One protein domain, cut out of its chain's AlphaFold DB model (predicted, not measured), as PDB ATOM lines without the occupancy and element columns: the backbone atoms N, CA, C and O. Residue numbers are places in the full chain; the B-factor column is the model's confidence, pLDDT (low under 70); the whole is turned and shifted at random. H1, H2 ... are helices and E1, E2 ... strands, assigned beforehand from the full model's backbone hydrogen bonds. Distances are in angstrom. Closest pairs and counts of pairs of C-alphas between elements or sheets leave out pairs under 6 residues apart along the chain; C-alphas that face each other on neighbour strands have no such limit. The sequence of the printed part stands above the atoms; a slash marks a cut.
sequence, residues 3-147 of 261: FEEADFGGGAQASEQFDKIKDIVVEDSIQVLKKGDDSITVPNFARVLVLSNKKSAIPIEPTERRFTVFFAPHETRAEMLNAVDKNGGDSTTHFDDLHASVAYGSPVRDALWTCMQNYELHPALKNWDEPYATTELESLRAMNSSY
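What this domain is: This is residues 3 to 147 of the 261 residues of an uncharacterized protein of methanotrophic bacterial endosymbiont of Bathymodiolus sp (UniProt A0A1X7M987). Picture a loose, open ring: at one side H1, H5 and a long unnamed stretch that loops between them, with the small hairpin of E1 and E2 beyond the end of H1; at the other side H2, H3 and H4, following each other in an arc round a hollow. Residues 70 to 76 lead out to that arc, and the stretch after H4 leads back to H5; residues 113 to 128 stand free. The printed part has 145 residues, with five named helices and two named strands in the order H1 E1 E2 H2 H3 H4 H5; the sheet is E1 - E2, antiparallel. The class is mostly helix, though only 65 residues are in named elements, under half. The whole is loose, with a radius of gyration of the C-alphas of 19.3 A, and spans 52 by 40 by 39 A.

Where its parts are: Start at Phe 3 and go on to C-alpha 12 at (-13.032, 32.609, -30.915), where H1 begins; it holds residues 12 to 26 and is 21.3 A long. Next come E1, residues 29 to 32, 9.6 A, and E2, residues 40 to 43, 10.2 A. After residues 44 to 76, find C-alpha 77 at (-21.589, 36.997, 1.059), where H2 begins; it runs to residue 86, 14.3 A. H3 holds residues 94 to 102, 12.5 A, and H4 residues 107 to 118, 16.3 A. H5 holds residues 135 to 145, 14.7 A, and ends at C-alpha 145, (-18.564, 46.097, -27.372).

How they stand to each other: Look first at H1 and E1, whose closest C-alphas, those of Ile 24 and Ile 30, are 7.0 A apart. E1 and E2 form a hairpin, antiparallel at 146 degrees; there N 30 and O 42 are 2.9 A apart and N 32 and O 40 2.8 A, both within hydrogen-bond range. H2 and H3 are close but not clearly touching, with the closest C-alphas, Val 84 and His 94, at 7.7 A; their lines are about perpendicular, at 84 degrees. H3 and H4 touch only at the corner, H4 with residues 107 to 109 alone; the closest C-alphas, Val 102 and Arg 109, are 5.2 A apart. These two run the same way at a steep tilt of 56 degrees. H5 touches no helix, and H1 and H5 are apart. In H2, H3, H4 and H5 every O i to N i+4 pair is within hydrogen-bond range; in H1, 10 of 11 are.

The domain as a whole: The two C-alphas farthest apart, those of Asp 38 and Lys 86, are 57.5 A from each other. The printed part has no cut. The links E2 to H2, 33 residues, and H4 to H5, 16 residues, are long. The mean pLDDT of the printed part is 82.7; look for values under 70 at residues 9 to 15, 56, 126 to 130 and 142 to 147.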
ATOM      1  N   PHE A   3     -26.939  25.270 -17.162       88.12
ATOM      2  CA  PHE A   3     -25.484  25.319 -17.100       88.12
ATOM      3  C   PHE A   3     -25.093  25.960 -15.772       88.12
ATOM      4  O   PHE A   3     -25.405  27.127 -15.536       88.12
ATOM      5  N   GLU A   4     -24.454  25.186 -14.905       87.94
ATOM      6  CA  GLU A   4     -23.953  25.651 -13.612       87.94
ATOM      7  C   GLU A   4     -22.471  26.010 -13.723       87.94
ATOM      8  O   GLU A   4     -21.741  25.376 -14.484       87.94
ATOM      9  N   GLU A   5     -22.050  27.045 -12.992       83.31
ATOM     10  CA  GLU A   5     -20.682  27.589 -13.021       83.31
ATOM     11  C   GLU A   5     -20.155  27.843 -14.439       83.31
ATOM     12  O   GLU A   5     -18.978  27.638 -14.737       83.31
ATOM     13  N   ALA A   6     -21.040  28.293 -15.329       82.62
ATOM     14  CA  ALA A   6     -20.700  28.421 -16.731       82.62
ATOM     15  C   ALA A   6     -19.558  29.424 -16.923       82.62
ATOM     16  O   ALA A   6     -19.589  30.544 -16.405       82.62
ATOM     17  N   ASP A   7     -18.565  29.016 -17.696       79.12
ATOM     18  CA  ASP A   7     -17.491  29.867 -18.178       79.12
ATOM     19  C   ASP A   7     -17.168  29.428 -19.598       79.12
ATOM     20  O   ASP A   7     -16.459  28.447 -19.819       79.12
ATOM     21  N   PHE A   8     -17.747  30.130 -20.567       73.50
ATOM     22  CA  PHE A   8     -17.460  29.878 -21.973       73.50
ATOM     23  C   PHE A   8     -16.104  30.470 -22.380       73.50
ATOM     24  O   PHE A   8     -15.620  30.161 -23.462       73.50
ATOM     25  N   GLY A   9     -15.450  31.248 -21.505       59.69
ATOM     26  CA  GLY A   9     -14.174  31.903 -21.770       59.69
ATOM     27  C   GLY A   9     -14.300  33.153 -22.647       59.69
ATOM     28  O   GLY A   9     -15.392  33.638 -22.939       59.69
ATOM     29  N   GLY A  10     -13.149  33.690 -23.062       57.34
ATOM     30  CA  GLY A  10     -13.032  34.750 -24.070       57.34
ATOM     31  C   GLY A  10     -12.353  34.233 -25.341       57.34
ATOM     32  O   GLY A  10     -11.616  33.251 -25.290       57.34
ATOM     33  N   GLY A  11     -12.594  34.891 -26.478       53.22
ATOM     34  CA  GLY A  11     -11.982  34.556 -27.773       53.22
ATOM     35  C   GLY A  11     -12.874  33.732 -28.718       53.22
ATOM     36  O   GLY A  11     -14.069  33.534 -28.482       53.22
ATOM     37  N   ALA A  12     -12.293  33.263 -29.826       55.28
ATOM     38  CA  ALA A  12     -13.032  32.609 -30.915       55.28
ATOM     39  C   ALA A  12     -13.716  31.290 -30.496       55.28
ATOM     40  O   ALA A  12     -14.894  31.086 -30.781       55.28
ATOM     41  N   GLN A  13     -13.025  30.431 -29.737       56.59
ATOM     42  CA  GLN A  13     -13.581  29.142 -29.287       56.59
ATOM     43  C   GLN A  13     -14.768  29.304 -28.325       56.59
ATOM     44  O   GLN A  13     -15.707  28.508 -28.362       56.59
ATOM     45  N   ALA A  14     -14.744  30.341 -27.484       65.75
ATOM     46  CA  ALA A  14     -15.852  30.691 -26.598       65.75
ATOM     47  C   ALA A  14     -17.113  31.047 -27.393       65.75
ATOM     48  O   ALA A  14     -18.221  30.621 -27.066       65.75
ATOM     49  N   SER A  15     -16.916  31.809 -28.470       68.00
ATOM     50  CA  SER A  15     -17.988  32.268 -29.351       68.00
ATOM     51  C   SER A  15     -18.623  31.093 -30.099       68.00
ATOM     52  O   SER A  15     -19.839  30.949 -30.066       68.00
ATOM     53  N   GLU A  16     -17.817  30.170 -30.636       70.62
ATOM     54  CA  GLU A  16     -18.318  28.961 -31.314       70.62
ATOM     55  C   GLU A  16     -19.135  28.040 -30.392       70.62
ATOM     56  O   GLU A  16     -20.125  27.433 -30.805       70.62
ATOM     57  N   GLN A  17     -18.720  27.893 -29.130       75.56
ATOM     58  CA  GLN A  17     -19.477  27.104 -28.155       75.56
ATOM     59  C   GLN A  17     -20.797  27.782 -27.798       75.56
ATOM     60  O   GLN A  17     -21.826  27.113 -27.680       75.56
ATOM     61  N   PHE A  18     -20.772  29.105 -27.650       81.31
ATOM     62  CA  PHE A  18     -21.961  29.880 -27.347       81.31
ATOM     63  C   PHE A  18     -22.942  29.930 -28.529       81.31
ATOM     64  O   PHE A  18     -24.151  29.882 -28.308       81.31
ATOM     65  N   ASP A  19     -22.456  29.904 -29.772       81.75
ATOM     66  CA  ASP A  19     -23.275  29.797 -30.989       81.75
ATOM     67  C   ASP A  19     -24.129  28.530 -31.013       81.75
ATOM     68  O   ASP A  19     -25.321  28.589 -31.305       81.75
ATOM     69  N   LYS A  20     -23.602  27.400 -30.537       84.19
ATOM     70  CA  LYS A  20     -24.411  26.175 -30.399       84.19
ATOM     71  C   LYS A  20     -25.562  26.341 -29.406       84.19
ATOM     72  O   LYS A  20     -26.630  25.767 -29.594       84.19
ATOM     73  N   ILE A  21     -25.356  27.106 -28.334       87.56
ATOM     74  CA  ILE A  21     -26.413  27.395 -27.353       87.56
ATOM     75  C   ILE A  21     -27.440  28.343 -27.964       87.56
ATOM     76  O   ILE A  21     -28.640  28.122 -27.812       87.56
ATOM     77  N   LYS A  22     -26.971  29.377 -28.662       85.88
ATOM     78  CA  LYS A  22     -27.806  30.326 -29.397       85.88
ATOM     79  C   LYS A  22     -28.733  29.603 -30.387       85.88
ATOM     80  O   LYS A  22     -29.917  29.931 -30.417       85.88
ATOM     81  N   ASP A  23     -28.231  28.603 -31.110       85.75
ATOM     82  CA  ASP A  23     -29.031  27.778 -32.026       85.75
ATOM     83  C   ASP A  23     -30.089  26.969 -31.260       85.75
ATOM     84  O   ASP A  23     -31.278  27.038 -31.566       85.75
ATOM     85  N   ILE A  24     -29.701  26.289 -30.173       87.88
ATOM     86  CA  ILE A  24     -30.637  25.522 -29.328       87.88
ATOM     87  C   ILE A  24     -31.750  26.403 -28.741       87.88
ATOM     88  O   ILE A  24     -32.839  25.905 -28.475       87.88
ATOM     89  N   VAL A  25     -31.514  27.689 -28.487       86.75
ATOM     90  CA  VAL A  25     -32.546  28.582 -27.932       86.75
ATOM     91  C   VAL A  25     -33.597  28.973 -28.978       86.75
ATOM     92  O   VAL A  25     -34.738  29.243 -28.601       86.75
ATOM     93  N   VAL A  26     -33.229  29.011 -30.262       84.56
ATOM     94  CA  VAL A  26     -34.065  29.556 -31.345       84.56
ATOM     95  C   VAL A  26     -34.740  28.471 -32.180       84.56
ATOM     96  O   VAL A  26     -35.869  28.667 -32.613       84.56
ATOM     97  N   GLU A  27     -34.067  27.348 -32.420       87.75
ATOM     98  CA  GLU A  27     -34.552  26.317 -33.338       87.75
ATOM     99  C   GLU A  27     -35.829  25.628 -32.834       87.75
ATOM    100  O   GLU A  27     -35.905  25.214 -31.679       87.75
ATOM    101  N   ASP A  28     -36.809  25.403 -33.714       89.00
ATOM    102  CA  ASP A  28     -38.059  24.695 -33.378       89.00
ATOM    103  C   ASP A  28     -37.859  23.183 -33.192       89.00
ATOM    104  O   ASP A  28     -38.697  22.482 -32.614       89.00
ATOM    105  N   SER A  29     -36.746  22.647 -33.695       92.62
ATOM    106  CA  SER A  29     -36.400  21.233 -33.589       92.62
ATOM    107  C   SER A  29     -34.904  21.050 -33.391       92.62
ATOM    108  O   SER A  29     -34.102  21.806 -33.927       92.62
ATOM    109  N   ILE A  30     -34.526  20.026 -32.632       91.19
ATOM    110  CA  ILE A  30     -33.124  19.711 -32.356       91.19
ATOM    111  C   ILE A  30     -32.826  18.259 -32.707       91.19
ATOM    112  O   ILE A  30     -33.654  17.361 -32.518       91.19
ATOM    113  N   GLN A  31     -31.617  18.025 -33.207       90.62
ATOM    114  CA  GLN A  31     -31.105  16.681 -33.421       90.62
ATOM    115  C   GLN A  31     -30.514  16.159 -32.109       90.62
ATOM    116  O   GLN A  31     -29.598  16.748 -31.538       90.62
ATOM    117  N   VAL A  32     -31.036  15.035 -31.631       89.44
ATOM    118  CA  VAL A  32     -30.558  14.367 -30.424       89.44
ATOM    119  C   VAL A  32     -29.842  13.093 -30.833       89.44
ATOM    120  O   VAL A  32     -30.436  12.183 -31.415       89.44
ATOM    121  N   LEU A  33     -28.553  13.025 -30.505       90.25
ATOM    122  CA  LEU A  33     -27.745  11.828 -30.687       90.25
ATOM    123  C   LEU A  33     -27.760  11.017 -29.390       90.25
ATOM    124  O   LEU A  33     -27.189  11.428 -28.377       90.25
ATOM    125  N   LYS A  34     -28.429   9.865 -29.402       86.94
ATOM    126  CA  LYS A  34     -28.371   8.927 -28.279       86.94
ATOM    127  C   LYS A  34     -27.119   8.068 -28.411       86.94
ATOM    128  O   LYS A  34     -26.722   7.671 -29.501       86.94
ATOM    129  N   LYS A  35     -26.467   7.783 -27.286       89.50
ATOM    130  CA  LYS A  35     -25.254   6.964 -27.286       89.50
ATOM    131  C   LYS A  35     -25.576   5.556 -27.793       89.50
ATOM    132  O   LYS A  35     -26.286   4.822 -27.115       89.50
ATOM    133  N   GLY A  36     -24.981   5.179 -28.922       90.12
ATOM    134  CA  GLY A  36     -25.143   3.850 -29.520       90.12
ATOM    135  C   GLY A  36     -26.364   3.693 -30.429       90.12
ATOM    136  O   GLY A  36     -26.586   2.587 -30.902       90.12
ATOM    137  N   ASP A  37     -27.100   4.774 -30.688       90.19
ATOM    138  CA  ASP A  37     -28.261   4.803 -31.580       90.19
ATOM    139  C   ASP A  37     -28.075   5.872 -32.668       90.19
ATOM    140  O   ASP A  37     -27.247   6.782 -32.543       90.19
ATOM    141  N   ASP A  38     -28.891   5.786 -33.719       90.75
ATOM    142  CA  ASP A  38     -28.972   6.813 -34.753       90.75
ATOM    143  C   ASP A  38     -29.548   8.127 -34.207       90.75
ATOM    144  O   ASP A  38     -30.307   8.177 -33.232       90.75
ATOM    145  N   SER A  39     -29.194   9.228 -34.866       91.88
ATOM    146  CA  SER A  39     -29.720  10.545 -34.523       91.88
ATOM    147  C   SER A  39     -31.222  10.628 -34.789       91.88
ATOM    148  O   SER A  39     -31.671  10.271 -35.879       91.88
ATOM    149  N   ILE A  40     -31.976  11.194 -33.849       93.06
ATOM    150  CA  ILE A  40     -33.394  11.513 -34.047       93.06
ATOM    151  C   ILE A  40     -33.612  13.021 -33.965       93.06
ATOM    152  O   ILE A  40     -33.016  13.694 -33.125       93.06
ATOM    153  N   THR A  41     -34.484  13.554 -34.817       93.69
ATOM    154  CA  THR A  41     -34.927  14.951 -34.734       93.69
ATOM    155  C   THR A  41     -36.198  15.020 -33.904       93.69
ATOM    156  O   THR A  41     -37.151  14.284 -34.164       93.69
ATOM    157  N   VAL A  42     -36.215  15.891 -32.897       93.00
ATOM    158  CA  VAL A  42     -37.354  16.071 -31.987       93.00
ATOM    159  C   VAL A  42     -37.748  17.546 -31.901       93.00
ATOM    160  O   VAL A  42     -36.877  18.404 -32.063       93.00
ATOM    161  N   PRO A  43     -39.027  17.867 -31.628       94.50
ATOM    162  CA  PRO A  43     -39.428  19.238 -31.335       94.50
ATOM    163  C   PRO A  43     -38.657  19.793 -30.134       94.50
ATOM    164  O   PRO A  43     -38.416  19.083 -29.150       94.50
ATOM    165  N   ASN A  44     -38.271  21.061 -30.220       91.50
ATOM    166  CA  ASN A  44     -37.467  21.717 -29.212       91.50
ATOM    167  C   ASN A  44     -38.342  22.403 -28.159       91.50
ATOM    168  O   ASN A  44     -39.044  23.374 -28.424       91.50
ATOM    169  N   PHE A  45     -38.254  21.911 -26.927       89.56
ATOM    170  CA  PHE A  45     -38.867  22.537 -25.753       89.56
ATOM    171  C   PHE A  45     -37.812  23.033 -24.757       89.56
ATOM    172  O   PHE A  45     -38.121  23.319 -23.597       89.56
ATOM    173  N   ALA A  46     -36.541  23.083 -25.167       88.19
ATOM    174  CA  ALA A  46     -35.456  23.470 -24.291       88.19
ATOM    175  C   ALA A  46     -35.561  24.957 -23.930       88.19
ATOM    176  O   ALA A  46     -35.622  25.842 -24.778       88.19
ATOM    177  N   ARG A  47     -35.524  25.236 -22.628       87.31
ATOM    178  CA  ARG A  47     -35.201  26.559 -22.086       87.31
ATOM    179  C   ARG A  47     -33.830  26.488 -21.443       87.31
ATOM    180  O   ARG A  47     -33.550  25.514 -20.741       87.31
ATOM    181  N   VAL A  48     -32.979  27.471 -21.712       88.94
ATOM    182  CA  VAL A  48     -31.602  27.505 -21.215       88.94
ATOM    183  C   VAL A  48     -31.513  28.459 -20.030       88.94
ATOM    184  O   VAL A  48     -31.874  29.625 -20.146       88.94
ATOM    185  N   LEU A  49     -31.028  27.955 -18.898       91.38
ATOM    186  CA  LEU A  49     -30.652  28.748 -17.735       91.38
ATOM    187  C   LEU A  49     -29.136  28.661 -17.569       91.38
ATOM    188  O   LEU A  49     -28.591  27.561 -17.504       91.38
ATOM    189  N   VAL A  50     -28.462  29.807 -17.503       89.38
ATOM    190  CA  VAL A  50     -27.012  29.878 -17.299       89.38
ATOM    191  C   VAL A  50     -26.740  30.563 -15.970       89.38
ATOM    192  O   VAL A  50     -27.180  31.689 -15.753       89.38
ATOM    193  N   LEU A  51     -26.022  29.876 -15.088       91.00
ATOM    194  CA  LEU A  51     -25.631  30.370 -13.776       91.00
ATOM    195  C   LEU A  51     -24.111  30.495 -13.740       91.00
ATOM    196  O   LEU A  51     -23.399  29.531 -14.018       91.00
ATOM    197  N   SER A  52     -23.609  31.680 -13.403       85.94
ATOM    198  CA  SER A  52     -22.174  31.910 -13.272       85.94
ATOM    199  C   SER A  52     -21.852  32.962 -12.224       85.94
ATOM    200  O   SER A  52     -22.596  33.921 -12.030       85.94
ATOM    201  N   ASN A  53     -20.689  32.793 -11.596       82.44
ATOM    202  CA  ASN A  53     -20.098  33.768 -10.684       82.44
ATOM    203  C   ASN A  53     -19.232  34.807 -11.424       82.44
ATOM    204  O   ASN A  53     -18.748  35.757 -10.811       82.44
ATOM    205  N   LYS A  54     -19.000  34.632 -12.733       75.94
ATOM    206  CA  LYS A  54     -18.172  35.530 -13.547       75.94
ATOM    207  C   LYS A  54     -19.059  36.425 -14.406       75.94
ATOM    208  O   LYS A  54     -19.877  35.940 -15.178       75.94
ATOM    209  N   LYS A  55     -18.842  37.744 -14.352       71.31
ATOM    210  CA  LYS A  55     -19.555  38.695 -15.228       71.31
ATOM    211  C   LYS A  55     -19.245  38.455 -16.714       71.31
ATOM    212  O   LYS A  55     -20.120  38.629 -17.546       71.31
ATOM    213  N   SER A  56     -18.036  38.001 -17.044       69.12
ATOM    214  CA  SER A  56     -17.599  37.690 -18.415       69.12
ATOM    215  C   SER A  56     -17.844  36.235 -18.831       69.12
ATOM    216  O   SER A  56     -17.203  35.760 -19.759       69.12
ATOM    217  N   ALA A  57     -18.708  35.504 -18.123       73.44
ATOM    218  CA  ALA A  57     -18.934  34.078 -18.361       73.44
ATOM    219  C   ALA A  57     -19.438  33.751 -19.767       73.44
ATOM    220  O   ALA A  57     -19.250  32.632 -20.235       73.44
ATOM    221  N   ILE A  58     -20.124  34.705 -20.398       77.31
ATOM    222  CA  ILE A  58     -20.789  34.530 -21.681       77.31
ATOM    223  C   ILE A  58     -20.315  35.626 -22.647       77.31
ATOM    224  O   ILE A  58     -20.418  36.814 -22.310       77.31
ATOM    225  N   PRO A  59     -19.860  35.267 -23.861       73.88
ATOM    226  CA  PRO A  59     -19.549  36.231 -24.907       73.88
ATOM    227  C   PRO A  59     -20.850  36.787 -25.511       73.88
ATOM    228  O   PRO A  59     -21.367  36.308 -26.518       73.88
ATOM    229  N   ILE A  60     -21.417  37.801 -24.854       77.94
ATOM    230  CA  ILE A  60     -22.592  38.539 -25.336       77.94
ATOM    231  C   ILE A  60     -22.149  39.568 -26.378       77.94
ATOM    232  O   ILE A  60     -21.449  40.524 -26.048       77.94
ATOM    233  N   GLU A  61     -22.589  39.393 -27.619       74.31
ATOM    234  CA  GLU A  61     -22.390  40.368 -28.691       74.31
ATOM    235  C   GLU A  61     -23.286  41.604 -28.513       74.31
ATOM    236  O   GLU A  61     -24.374  41.498 -27.940       74.31
ATOM    237  N   PRO A  62     -22.915  42.772 -29.073       70.19
ATOM    238  CA  PRO A  62     -23.735  43.984 -28.988       70.19
ATOM    239  C   PRO A  62     -25.165  43.813 -29.526       70.19
ATOM    240  O   PRO A  62     -26.090  44.464 -29.046       70.19
ATOM    241  N   THR A  63     -25.356  42.926 -30.503       74.00
ATOM    242  CA  THR A  63     -26.647  42.621 -31.139       74.00
ATOM    243  C   THR A  63     -27.380  41.432 -30.510       74.00
ATOM    244  O   THR A  63     -28.432  41.033 -31.003       74.00
ATOM    245  N   GLU A  64     -26.846  40.836 -29.440       80.88
ATOM    246  CA  GLU A  64     -27.382  39.607 -28.849       80.88
ATOM    247  C   GLU A  64     -28.740  39.832 -28.181       80.88
ATOM    248  O   GLU A  64     -28.803  40.437 -27.114       80.88
ATOM    249  N   ARG A  65     -29.819  39.315 -28.774       80.25
ATOM    250  CA  ARG A  65     -31.220  39.532 -28.368       80.25
ATOM    251  C   ARG A  65     -31.912  38.315 -27.741       80.25
ATOM    252  O   ARG A  65     -33.084  38.413 -27.416       80.25
ATOM    253  N   ARG A  66     -31.239  37.168 -27.604       83.81
ATOM    254  CA  ARG A  66     -31.838  35.873 -27.206       83.81
ATOM    255  C   ARG A  66     -31.805  35.602 -25.702       83.81
ATOM    256  O   ARG A  66     -32.384  34.618 -25.250       83.81
ATOM    257  N   PHE A  67     -31.139  36.452 -24.927       85.69
ATOM    258  CA  PHE A  67     -30.928  36.249 -23.496       85.69
ATOM    259  C   PHE A  67     -31.442  37.431 -22.687       85.69
ATOM    260  O   PHE A  67     -31.315  38.581 -23.097       85.69
ATOM    261  N   THR A  68     -31.942  37.133 -21.494       87.62
ATOM    262  CA  THR A  68     -32.105  38.113 -20.422       87.62
ATOM    263  C   THR A  68     -31.049  37.837 -19.360       87.62
ATOM    264  O   THR A  68     -30.799  36.679 -19.022       87.62
ATOM    265  N   VAL A  69     -30.424  38.892 -18.839       86.88
ATOM    266  CA  VAL A  69     -29.346  38.786 -17.850       86.88
ATOM    267  C   VAL A  69     -29.794  39.420 -16.546       86.88
ATOM    268  O   VAL A  69     -30.349  40.516 -16.548       86.88
ATOM    269  N   PHE A  70     -29.511  38.744 -15.438       89.25
ATOM    270  CA  PHE A  70     -29.735  39.257 -14.094       89.25
ATOM    271  C   PHE A  70     -28.438  39.152 -13.301       89.25
ATOM    272  O   PHE A  70     -27.795  38.100 -13.299       89.25
ATOM    273  N   PHE A  71     -28.067  40.225 -12.609       86.88
ATOM    274  CA  PHE A  71     -27.023  40.176 -11.596       86.88
ATOM    275  C   PHE A  71     -27.657  40.037 -10.221       86.88
ATOM    276  O   PHE A  71     -28.668  40.670  -9.916       86.88
ATOM    277  N   ALA A  72     -27.048  39.203  -9.381       86.06
ATOM    278  CA  ALA A  72     -27.387  39.203  -7.971       86.06
ATOM    279  C   ALA A  72     -27.112  40.607  -7.393       86.06
ATOM    280  O   ALA A  72     -26.093  41.214  -7.728       86.06
ATOM    281  N   PRO A  73     -27.988  41.128  -6.519       85.50
ATOM    282  CA  PRO A  73     -27.858  42.481  -5.972       85.50
ATOM    283  C   PRO A  73     -26.666  42.646  -5.015       85.50
ATOM    284  O   PRO A  73     -26.348  43.766  -4.618       85.50
ATOM    285  N   HIS A  74     -26.029  41.544  -4.616       87.12
ATOM    286  CA  HIS A  74     -24.916  41.517  -3.675       87.12
ATOM    287  C   HIS A  74     -23.730  40.812  -4.325       87.12
ATOM    288  O   HIS A  74     -23.878  39.692  -4.817       87.12
ATOM    289  N   GLU A  75     -22.560  41.450  -4.313       79.31
ATOM    290  CA  GLU A  75     -21.347  40.882  -4.911       79.31
ATOM    291  C   GLU A  75     -20.628  39.952  -3.935       79.31
ATOM    292  O   GLU A  75     -19.926  39.027  -4.344       79.31
ATOM    293  N   THR A  76     -20.816  40.173  -2.631       84.38
ATOM    294  CA  THR A  76     -20.190  39.360  -1.588       84.38
ATOM    295  C   THR A  76     -21.204  38.750  -0.630       84.38
ATOM    296  O   THR A  76     -22.278  39.292  -0.362       84.38
ATOM    297  N   ARG A  77     -20.816  37.622  -0.023       87.38
ATOM    298  CA  ARG A  77     -21.589  36.997   1.059       87.38
ATOM    299  C   ARG A  77     -21.824  37.966   2.220       87.38
ATOM    300  O   ARG A  77     -22.914  37.979   2.775       87.38
ATOM    301  N   ALA A  78     -20.822  38.769   2.579       89.12
ATOM    302  CA  ALA A  78     -20.929  39.719   3.683       89.12
ATOM    303  C   ALA A  78     -21.971  40.813   3.401       89.12
ATOM    304  O   ALA A  78     -22.765  41.140   4.277       89.12
ATOM    305  N   GLU A  79     -22.006  41.350   2.179       91.00
ATOM    306  CA  GLU A  79     -23.027  42.321   1.763       91.00
ATOM    307  C   GLU A  79     -24.436  41.743   1.848       91.00
ATOM    308  O   GLU A  79     -25.327  42.400   2.386       91.00
ATOM    309  N   MET A  80     -24.618  40.512   1.366       92.75
ATOM    310  CA  MET A  80     -25.906  39.827   1.419       92.75
ATOM    311  C   MET A  80     -26.361  39.601   2.866       92.75
ATOM    312  O   MET A  80     -27.471  39.993   3.216       92.75
ATOM    313  N   LEU A  81     -25.498  39.055   3.731       93.31
ATOM    314  CA  LEU A  81     -25.841  38.812   5.139       93.31
ATOM    315  C   LEU A  81     -26.175  40.119   5.875       93.31
ATOM    316  O   LEU A  81     -27.180  40.194   6.575       93.31
ATOM    317  N   ASN A  82     -25.410  41.185   5.627       94.06
ATOM    318  CA  ASN A  82     -25.713  42.511   6.168       94.06
ATOM    319  C   ASN A  82     -27.071  43.049   5.681       94.06
ATOM    320  O   ASN A  82     -27.742  43.777   6.411       94.06
ATOM    321  N   ALA A  83     -27.466  42.751   4.440       92.81
ATOM    322  CA  ALA A  83     -28.767  43.145   3.906       92.81
ATOM    323  C   ALA A  83     -29.914  42.356   4.555       92.81
ATOM    324  O   ALA A  83     -30.958  42.942   4.835       92.81
ATOM    325  N   VAL A  84     -29.713  41.066   4.844       92.88
ATOM    326  CA  VAL A  84     -30.676  40.239   5.589       92.88
ATOM    327  C   VAL A  84     -30.940  40.836   6.971       92.88
ATOM    328  O   VAL A  84     -32.097  41.113   7.291       92.88
ATOM    329  N   ASP A  85     -29.885  41.130   7.735       93.50
ATOM    330  CA  ASP A  85     -30.017  41.703   9.081       93.50
ATOM    331  C   ASP A  85     -30.713  43.074   9.055       93.50
ATOM    332  O   ASP A  85     -31.609  43.355   9.851       93.50
ATOM    333  N   LYS A  86     -30.357  43.935   8.089       93.38
ATOM    334  CA  LYS A  86     -30.993  45.255   7.918       93.38
ATOM    335  C   LYS A  86     -32.484  45.173   7.599       93.38
ATOM    336  O   LYS A  86     -33.224  46.081   7.971       93.38
ATOM    337  N   ASN A  87     -32.914  44.116   6.917       91.31
ATOM    338  CA  ASN A  87     -34.311  43.889   6.556       91.31
ATOM    339  C   ASN A  87     -35.089  43.111   7.634       91.31
ATOM    340  O   ASN A  87     -36.231  42.720   7.395       91.31
ATOM    341  N   GLY A  88     -34.500  42.909   8.820       88.94
ATOM    342  CA  GLY A  88     -35.144  42.249   9.957       88.94
ATOM    343  C   GLY A  88     -35.125  40.721   9.903       88.94
ATOM    344  O   GLY A  88     -35.861  40.090  10.658       88.94
ATOM    345  N   GLY A  89     -34.318  40.129   9.018       89.50
ATOM    346  CA  GLY A  89     -34.003  38.702   9.055       89.50
ATOM    347  C   GLY A  89     -32.880  38.388  10.045       89.50
ATOM    348  O   GLY A  89     -32.279  39.292  10.622       89.50
ATOM    349  N   ASP A  90     -32.590  37.100  10.212       92.94
ATOM    350  CA  ASP A  90     -31.444  36.610  10.983       92.94
ATOM    351  C   ASP A  90     -30.402  36.027  10.024       92.94
ATOM    352  O   ASP A  90     -30.600  34.960   9.435       92.94
ATOM    353  N   SER A  91     -29.286  36.732   9.828       91.69
ATOM    354  CA  SER A  91     -28.211  36.274   8.946       91.69
ATOM    355  C   SER A  91     -27.532  34.985   9.419       91.69
ATOM    356  O   SER A  91     -26.913  34.295   8.602       91.69
ATOM    357  N   THR A  92     -27.655  34.619  10.701       92.94
ATOM    358  CA  THR A  92     -27.026  33.414  11.255       92.94
ATOM    359  C   THR A  92     -27.753  32.136  10.850       92.94
ATOM    360  O   THR A  92     -27.092  31.126  10.606       92.94
ATOM    361  N   THR A  93     -29.079  32.194  10.699       93.75
ATOM    362  CA  THR A  93     -29.923  31.059  10.280       93.75
ATOM    363  C   THR A  93     -30.420  31.177   8.842       93.75
ATOM    364  O   THR A  93     -30.968  30.215   8.311       93.75
ATOM    365  N   HIS A  94     -30.193  32.316   8.176       91.44
ATOM    366  CA  HIS A  94     -30.771  32.645   6.871       91.44
ATOM    367  C   HIS A  94     -30.729  31.511   5.840       91.44
ATOM    368  O   HIS A  94     -31.743  31.204   5.215       91.44
ATOM    369  N   PHE A  95     -29.561  30.895   5.639       90.00
ATOM    370  CA  PHE A  95     -29.418  29.832   4.644       90.00
ATOM    371  C   PHE A  95     -30.126  28.543   5.059       90.00
ATOM    372  O   PHE A  95     -30.726  27.896   4.204       90.00
ATOM    373  N   ASP A  96     -30.092  28.190   6.343       93.25
ATOM    374  CA  ASP A  96     -30.772  27.000   6.859       93.25
ATOM    375  C   ASP A  96     -32.292  27.156   6.724       93.25
ATOM    376  O   ASP A  96     -32.967  26.260   6.213       93.25
ATOM    377  N   ASP A  97     -32.817  28.334   7.071       90.50
ATOM    378  CA  ASP A  97     -34.232  28.679   6.917       90.50
ATOM    379  C   ASP A  97     -34.648  28.695   5.441       90.50
ATOM    380  O   ASP A  97     -35.684  28.134   5.069       90.50
ATOM    381  N   LEU A  98     -33.821  29.285   4.572       89.75
ATOM    382  CA  LEU A  98     -34.056  29.301   3.131       89.75
ATOM    383  C   LEU A  98     -34.093  27.875   2.571       89.75
ATOM    384  O   LEU A  98     -35.046  27.522   1.874       89.75
ATOM    385  N   HIS A  99     -33.111  27.034   2.905       90.88
ATOM    386  CA  HIS A  99     -33.062  25.638   2.472       90.88
ATOM    387  C   HIS A  99     -34.263  24.836   2.976       90.88
ATOM    388  O   HIS A  99     -34.870  24.098   2.196       90.88
ATOM    389  N   ALA A 100     -34.653  25.012   4.241       90.94
ATOM    390  CA  ALA A 100     -35.839  24.381   4.803       90.94
ATOM    391  C   ALA A 100     -37.118  24.833   4.079       90.94
ATOM    392  O   ALA A 100     -37.981  24.009   3.769       90.94
ATOM    393  N   SER A 101     -37.224  26.120   3.733       89.12
ATOM    394  CA  SER A 101     -38.393  26.674   3.046       89.12
ATOM    395  C   SER A 101     -38.593  26.110   1.633       89.12
ATOM    396  O   SER A 101     -39.735  25.948   1.202       89.12
ATOM    397  N   VAL A 102     -37.522  25.739   0.925       88.62
ATOM    398  CA  VAL A 102     -37.600  25.173  -0.438       88.62
ATOM    399  C   VAL A 102     -37.520  23.643  -0.476       88.62
ATOM    400  O   VAL A 102     -37.603  23.035  -1.549       88.62
ATOM    401  N   ALA A 103     -37.389  22.998   0.685       90.00
ATOM    402  CA  ALA A 103     -37.343  21.547   0.799       90.00
ATOM    403  C   ALA A 103     -38.647  20.881   0.315       90.00
ATOM    404  O   ALA A 103     -39.725  21.480   0.266       90.00
ATOM    405  N   TYR A 104     -38.553  19.605  -0.070       83.62
ATOM    406  CA  TYR A 104     -39.720  18.819  -0.478       83.62
ATOM    407  C   TYR A 104     -40.734  18.710   0.669       83.62
ATOM    408  O   TYR A 104     -40.368  18.332   1.778       83.62
ATOM    409  N   GLY A 105     -42.003  19.026   0.392       83.44
ATOM    410  CA  GLY A 105     -43.078  19.022   1.391       83.44
ATOM    411  C   GLY A 105     -43.156  20.280   2.262       83.44
ATOM    412  O   GLY A 105     -43.983  20.330   3.169       83.44
ATOM    413  N   SER A 106     -42.324  21.297   2.009       91.44
ATOM    414  CA  SER A 106     -42.490  22.608   2.640       91.44
ATOM    415  C   SER A 106     -43.732  23.324   2.083       91.44
ATOM    416  O   SER A 106     -43.872  23.424   0.859       91.44
ATOM    417  N   PRO A 107     -44.581  23.931   2.937       91.25
ATOM    418  CA  PRO A 107     -45.717  24.738   2.490       91.25
ATOM    419  C   PRO A 107     -45.325  25.880   1.545       91.25
ATOM    420  O   PRO A 107     -46.092  26.243   0.656       91.25
ATOM    421  N   VAL A 108     -44.123  26.446   1.712       91.31
ATOM    422  CA  VAL A 108     -43.618  27.532   0.856       91.31
ATOM    423  C   VAL A 108     -43.361  27.030  -0.562       91.31
ATOM    424  O   VAL A 108     -43.726  27.698  -1.528       91.31
ATOM    425  N   ARG A 109     -42.793  25.829  -0.707       89.56
ATOM    426  CA  ARG A 109     -42.587  25.197  -2.012       89.56
ATOM    427  C   ARG A 109     -43.919  24.921  -2.711       89.56
ATOM    428  O   ARG A 109     -44.043  25.205  -3.902       89.56
ATOM    429  N   ASP A 110     -44.904  24.404  -1.984       89.12
ATOM    430  CA  ASP A 110     -46.228  24.111  -2.544       89.12
ATOM    431  C   ASP A 110     -46.960  25.397  -2.958       89.12
ATOM    432  O   ASP A 110     -47.596  25.451  -4.016       89.12
ATOM    433  N   ALA A 111     -46.810  26.465  -2.172       91.31
ATOM    434  CA  ALA A 111     -47.322  27.786  -2.511       91.31
ATOM    435  C   ALA A 111     -46.638  28.367  -3.761       91.31
ATOM    436  O   ALA A 111     -47.326  28.880  -4.642       91.31
ATOM    437  N   LEU A 112     -45.310  28.247  -3.880       90.62
ATOM    438  CA  LEU A 112     -44.560  28.668  -5.071       90.62
ATOM    439  C   LEU A 112     -45.017  27.906  -6.315       90.62
ATOM    440  O   LEU A 112     -45.302  28.520  -7.341       90.62
ATOM    441  N   TRP A 113     -45.146  26.584  -6.214       89.94
ATOM    442  CA  TRP A 113     -45.650  25.749  -7.299       89.94
ATOM    443  C   TRP A 113     -47.053  26.182  -7.740       89.94
ATOM    444  O   TRP A 113     -47.293  26.425  -8.923       89.94
ATOM    445  N   THR A 114     -47.961  26.362  -6.779       91.81
ATOM    446  CA  THR A 114     -49.332  26.827  -7.027       91.81
ATOM    447  C   THR A 114     -49.349  28.210  -7.676       91.81
ATOM    448  O   THR A 114     -50.130  28.454  -8.594       91.81
ATOM    449  N   CYS A 115     -48.475  29.114  -7.232       92.38
ATOM    450  CA  CYS A 115     -48.318  30.436  -7.827       92.38
ATOM    451  C   CYS A 115     -47.891  30.324  -9.294       92.38
ATOM    452  O   CYS A 115     -48.568  30.872 -10.153       92.38
ATOM    453  N   MET A 116     -46.843  29.552  -9.605       90.81
ATOM    454  CA  MET A 116     -46.345  29.396 -10.979       90.81
ATOM    455  C   MET A 116     -47.372  28.759 -11.924       90.81
ATOM    456  O   MET A 116     -47.430  29.133 -13.091       90.81
ATOM    457  N   GLN A 117     -48.196  27.825 -11.436       91.19
ATOM    458  CA  GLN A 117     -49.256  27.203 -12.239       91.19
ATOM    459  C   GLN A 117     -50.418  28.151 -12.544       91.19
ATOM    460  O   GLN A 117     -51.003  28.078 -13.622       91.19
ATOM    461  N   ASN A 118     -50.755  29.021 -11.592       92.75
ATOM    462  CA  ASN A 118     -51.887  29.939 -11.705       92.75
ATOM    463  C   ASN A 118     -51.481  31.335 -12.190       92.75
ATOM    464  O   ASN A 118     -52.344  32.196 -12.355       92.75
ATOM    465  N   TYR A 119     -50.185  31.580 -12.391       90.25
ATOM    466  CA  TYR A 119     -49.690  32.873 -12.827       90.25
ATOM    467  C   TYR A 119     -50.153  33.152 -14.256       90.25
ATOM    468  O   TYR A 119     -49.739  32.484 -15.208       90.25
ATOM    469  N   GLU A 120     -51.015  34.154 -14.422       89.00
ATOM    470  CA  GLU A 120     -51.450  34.571 -15.747       89.00
ATOM    471  C   GLU A 120     -50.294  35.280 -16.461       89.00
ATOM    472  O   GLU A 120     -49.869  36.373 -16.083       89.00
ATOM    473  N   LEU A 121     -49.776  34.644 -17.515       83.44
ATOM    474  CA  LEU A 121     -48.742  35.250 -18.343       83.44
ATOM    475  C   LEU A 121     -49.276  36.530 -18.980       83.44
ATOM    476  O   LEU A 121     -50.278  36.512 -19.705       83.44
ATOM    477  N   HIS A 122     -48.552  37.624 -18.748       82.12
ATOM    478  CA  HIS A 122     -48.847  38.911 -19.356       82.12
ATOM    479  C   HIS A 122     -48.977  38.759 -20.886       82.12
ATOM    480  O   HIS A 122     -48.137  38.090 -21.492       82.12
ATOM    481  N   PRO A 123     -49.975  39.376 -21.551       80.50
ATOM    482  CA  PRO A 123     -50.219  39.171 -22.982       80.50
ATOM    483  C   PRO A 123     -49.005  39.437 -23.879       80.50
ATOM    484  O   PRO A 123     -48.813  38.735 -24.867       80.50
ATOM    485  N   ALA A 124     -48.149  40.394 -23.506       73.25
ATOM    486  CA  ALA A 124     -46.903  40.680 -24.226       73.25
ATOM    487  C   ALA A 124     -45.925  39.488 -24.270       73.25
ATOM    488  O   ALA A 124     -45.116  39.406 -25.183       73.25
ATOM    489  N   LEU A 125     -46.022  38.549 -23.322       72.00
ATOM    490  CA  LEU A 125     -45.192  37.343 -23.263       72.00
ATOM    491  C   LEU A 125     -45.717  36.213 -24.166       72.00
ATOM    492  O   LEU A 125     -45.000  35.246 -24.403       72.00
ATOM    493  N   LYS A 126     -46.967  36.299 -24.650       65.62
ATOM    494  CA  LYS A 126     -47.607  35.230 -25.444       65.62
ATOM    495  C   LYS A 126     -47.140  35.188 -26.904       65.62
ATOM    496  O   LYS A 126     -47.193  34.122 -27.499       65.62
ATOM    497  N   ASN A 127     -46.658  36.310 -27.443       62.00
ATOM    498  CA  ASN A 127     -46.155  36.446 -28.819       62.00
ATOM    499  C   ASN A 127     -44.706  36.960 -28.817       62.00
ATOM    500  O   ASN A 127     -44.355  37.861 -29.577       62.00
ATOM    501  N   TRP A 128     -43.913  36.503 -27.847       62.75
ATOM    502  CA  TRP A 128     -42.646  37.141 -27.538       62.75
ATOM    503  C   TRP A 128     -41.495  36.574 -28.369       62.75
ATOM    504  O   TRP A 128     -40.958  35.520 -28.041       62.75
ATOM    505  N   ASP A 129     -41.105  37.306 -29.411       64.19
ATOM    506  CA  ASP A 129     -40.004  36.911 -30.299       64.19
ATOM    507  C   ASP A 129     -38.608  37.283 -29.751       64.19
ATOM    508  O   ASP A 129     -37.600  36.738 -30.201       64.19
ATOM    509  N   GLU A 130     -38.518  38.202 -28.776       67.12
ATOM    510  CA  GLU A 130     -37.243  38.733 -28.261       67.12
ATOM    511  C   GLU A 130     -37.280  39.039 -26.757       67.12
ATOM    512  O   GLU A 130     -37.927  40.013 -26.383       67.12
ATOM    513  N   PRO A 131     -36.567  38.306 -25.882       70.56
ATOM    514  CA  PRO A 131     -36.555  38.576 -24.444       70.56
ATOM    515  C   PRO A 131     -36.217  40.029 -24.069       70.56
ATOM    516  O   PRO A 131     -35.541  40.757 -24.794       70.56
ATOM    517  N   TYR A 132     -36.674  40.450 -22.886       71.38
ATOM    518  CA  TYR A 132     -36.510  41.824 -22.411       71.38
ATOM    519  C   TYR A 132     -35.024  42.145 -22.253       71.38
ATOM    520  O   TYR A 132     -34.298  41.423 -21.558       71.38
ATOM    521  N   ALA A 133     -34.592  43.247 -22.868       72.12
ATOM    522  CA  ALA A 133     -33.258  43.786 -22.674       72.12
ATOM    523  C   ALA A 133     -33.173  44.416 -21.281       72.12
ATOM    524  O   ALA A 133     -33.708  45.493 -21.025       72.12
ATOM    525  N   THR A 134     -32.529  43.708 -20.360       80.44
ATOM    526  CA  THR A 134     -32.230  44.229 -19.029       80.44
ATOM    527  C   THR A 134     -31.050  45.196 -19.076       80.44
ATOM    528  O   THR A 134     -30.180  45.099 -19.944       80.44
ATOM    529  N   THR A 135     -30.979  46.105 -18.104       79.00
ATOM    530  CA  THR A 135     -29.843  47.025 -17.929       79.00
ATOM    531  C   THR A 135     -28.519  46.260 -17.799       79.00
ATOM    532  O   THR A 135     -27.468  46.705 -18.258       79.00
ATOM    533  N   GLU A 136     -28.559  45.074 -17.196       82.75
ATOM    534  CA  GLU A 136     -27.430  44.161 -17.042       82.75
ATOM    535  C   GLU A 136     -26.984  43.573 -18.385       82.75
ATOM    536  O   GLU A 136     -25.782  43.493 -18.647       82.75
ATOM    537  N   LEU A 137     -27.929  43.216 -19.265       80.75
ATOM    538  CA  LEU A 137     -27.612  42.788 -20.627       80.75
ATOM    539  C   LEU A 137     -26.965  43.930 -21.414       80.75
ATOM    540  O   LEU A 137     -25.957  43.714 -22.079       80.75
ATOM    541  N   GLU A 138     -27.498  45.149 -21.319       75.62
ATOM    542  CA  GLU A 138     -26.898  46.327 -21.958       75.62
ATOM    543  C   GLU A 138     -25.497  46.618 -21.414       75.62
ATOM    544  O   GLU A 138     -24.584  46.922 -22.179       75.62
ATOM    545  N   SER A 139     -25.298  46.445 -20.107       71.75
ATOM    546  CA  SER A 139     -23.989  46.577 -19.470       71.75
ATOM    547  C   SER A 139     -23.003  45.535 -20.001       71.75
ATOM    548  O   SER A 139     -21.867  45.884 -20.314       71.75
ATOM    549  N   LEU A 140     -23.422  44.275 -20.171       74.88
ATOM    550  CA  LEU A 140     -22.585  43.246 -20.799       74.88
ATOM    551  C   LEU A 140     -22.302  43.540 -22.264       74.88
ATOM    552  O   LEU A 140     -21.151  43.449 -22.675       74.88
ATOM    553  N   ARG A 141     -23.306  43.965 -23.036       75.38
ATOM    554  CA  ARG A 141     -23.118  44.410 -24.420       75.38
ATOM    555  C   ARG A 141     -22.135  45.572 -24.496       75.38
ATOM    556  O   ARG A 141     -21.313  45.582 -25.396       75.38
ATOM    557  N   ALA A 142     -22.164  46.526 -23.566       66.38
ATOM    558  CA  ALA A 142     -21.233  47.654 -23.535       66.38
ATOM    559  C   ALA A 142     -19.812  47.230 -23.129       66.38
ATOM    560  O   ALA A 142     -18.836  47.670 -23.744       66.38
ATOM    561  N   MET A 143     -19.688  46.345 -22.133       64.50
ATOM    562  CA  MET A 143     -18.409  45.754 -21.727       64.50
ATOM    563  C   MET A 143     -17.787  44.936 -22.865       64.50
ATOM    564  O   MET A 143     -16.596  45.079 -23.132       64.50
ATOM    565  N   ASN A 144     -18.602  44.166 -23.587       62.16
ATOM    566  CA  ASN A 144     -18.173  43.325 -24.702       62.16
ATOM    567  C   ASN A 144     -18.038  44.094 -26.027       62.16
ATOM    568  O   ASN A 144     -17.186  43.773 -26.840       62.16
ATOM    569  N   SER A 145     -18.790  45.170 -26.251       54.19
ATOM    570  CA  SER A 145     -18.564  46.097 -27.372       54.19
ATOM    571  C   SER A 145     -17.271  46.890 -27.190       54.19
ATOM    572  O   SER A 145     -16.688  47.347 -28.168       54.19
ATOM    573  N   SER A 146     -16.835  47.064 -25.940       51.00
ATOM    574  CA  SER A 146     -15.515  47.595 -25.590       51.00
ATOM    575  C   SER A 146     -14.438  46.503 -25.563       51.00
ATOM    576  O   SER A 146     -13.289  46.794 -25.241       51.00
ATOM    577  N   TYR A 147     -14.795  45.254 -25.874       53.84
ATOM    578  CA  TYR A 147     -13.896  44.115 -25.971       53.84
ATOM    579  C   TYR A 147     -13.460  44.006 -27.425       53.84
ATOM    580  O   TYR A 147     -14.215  43.597 -28.301       53.84
TER     581      TYR A 147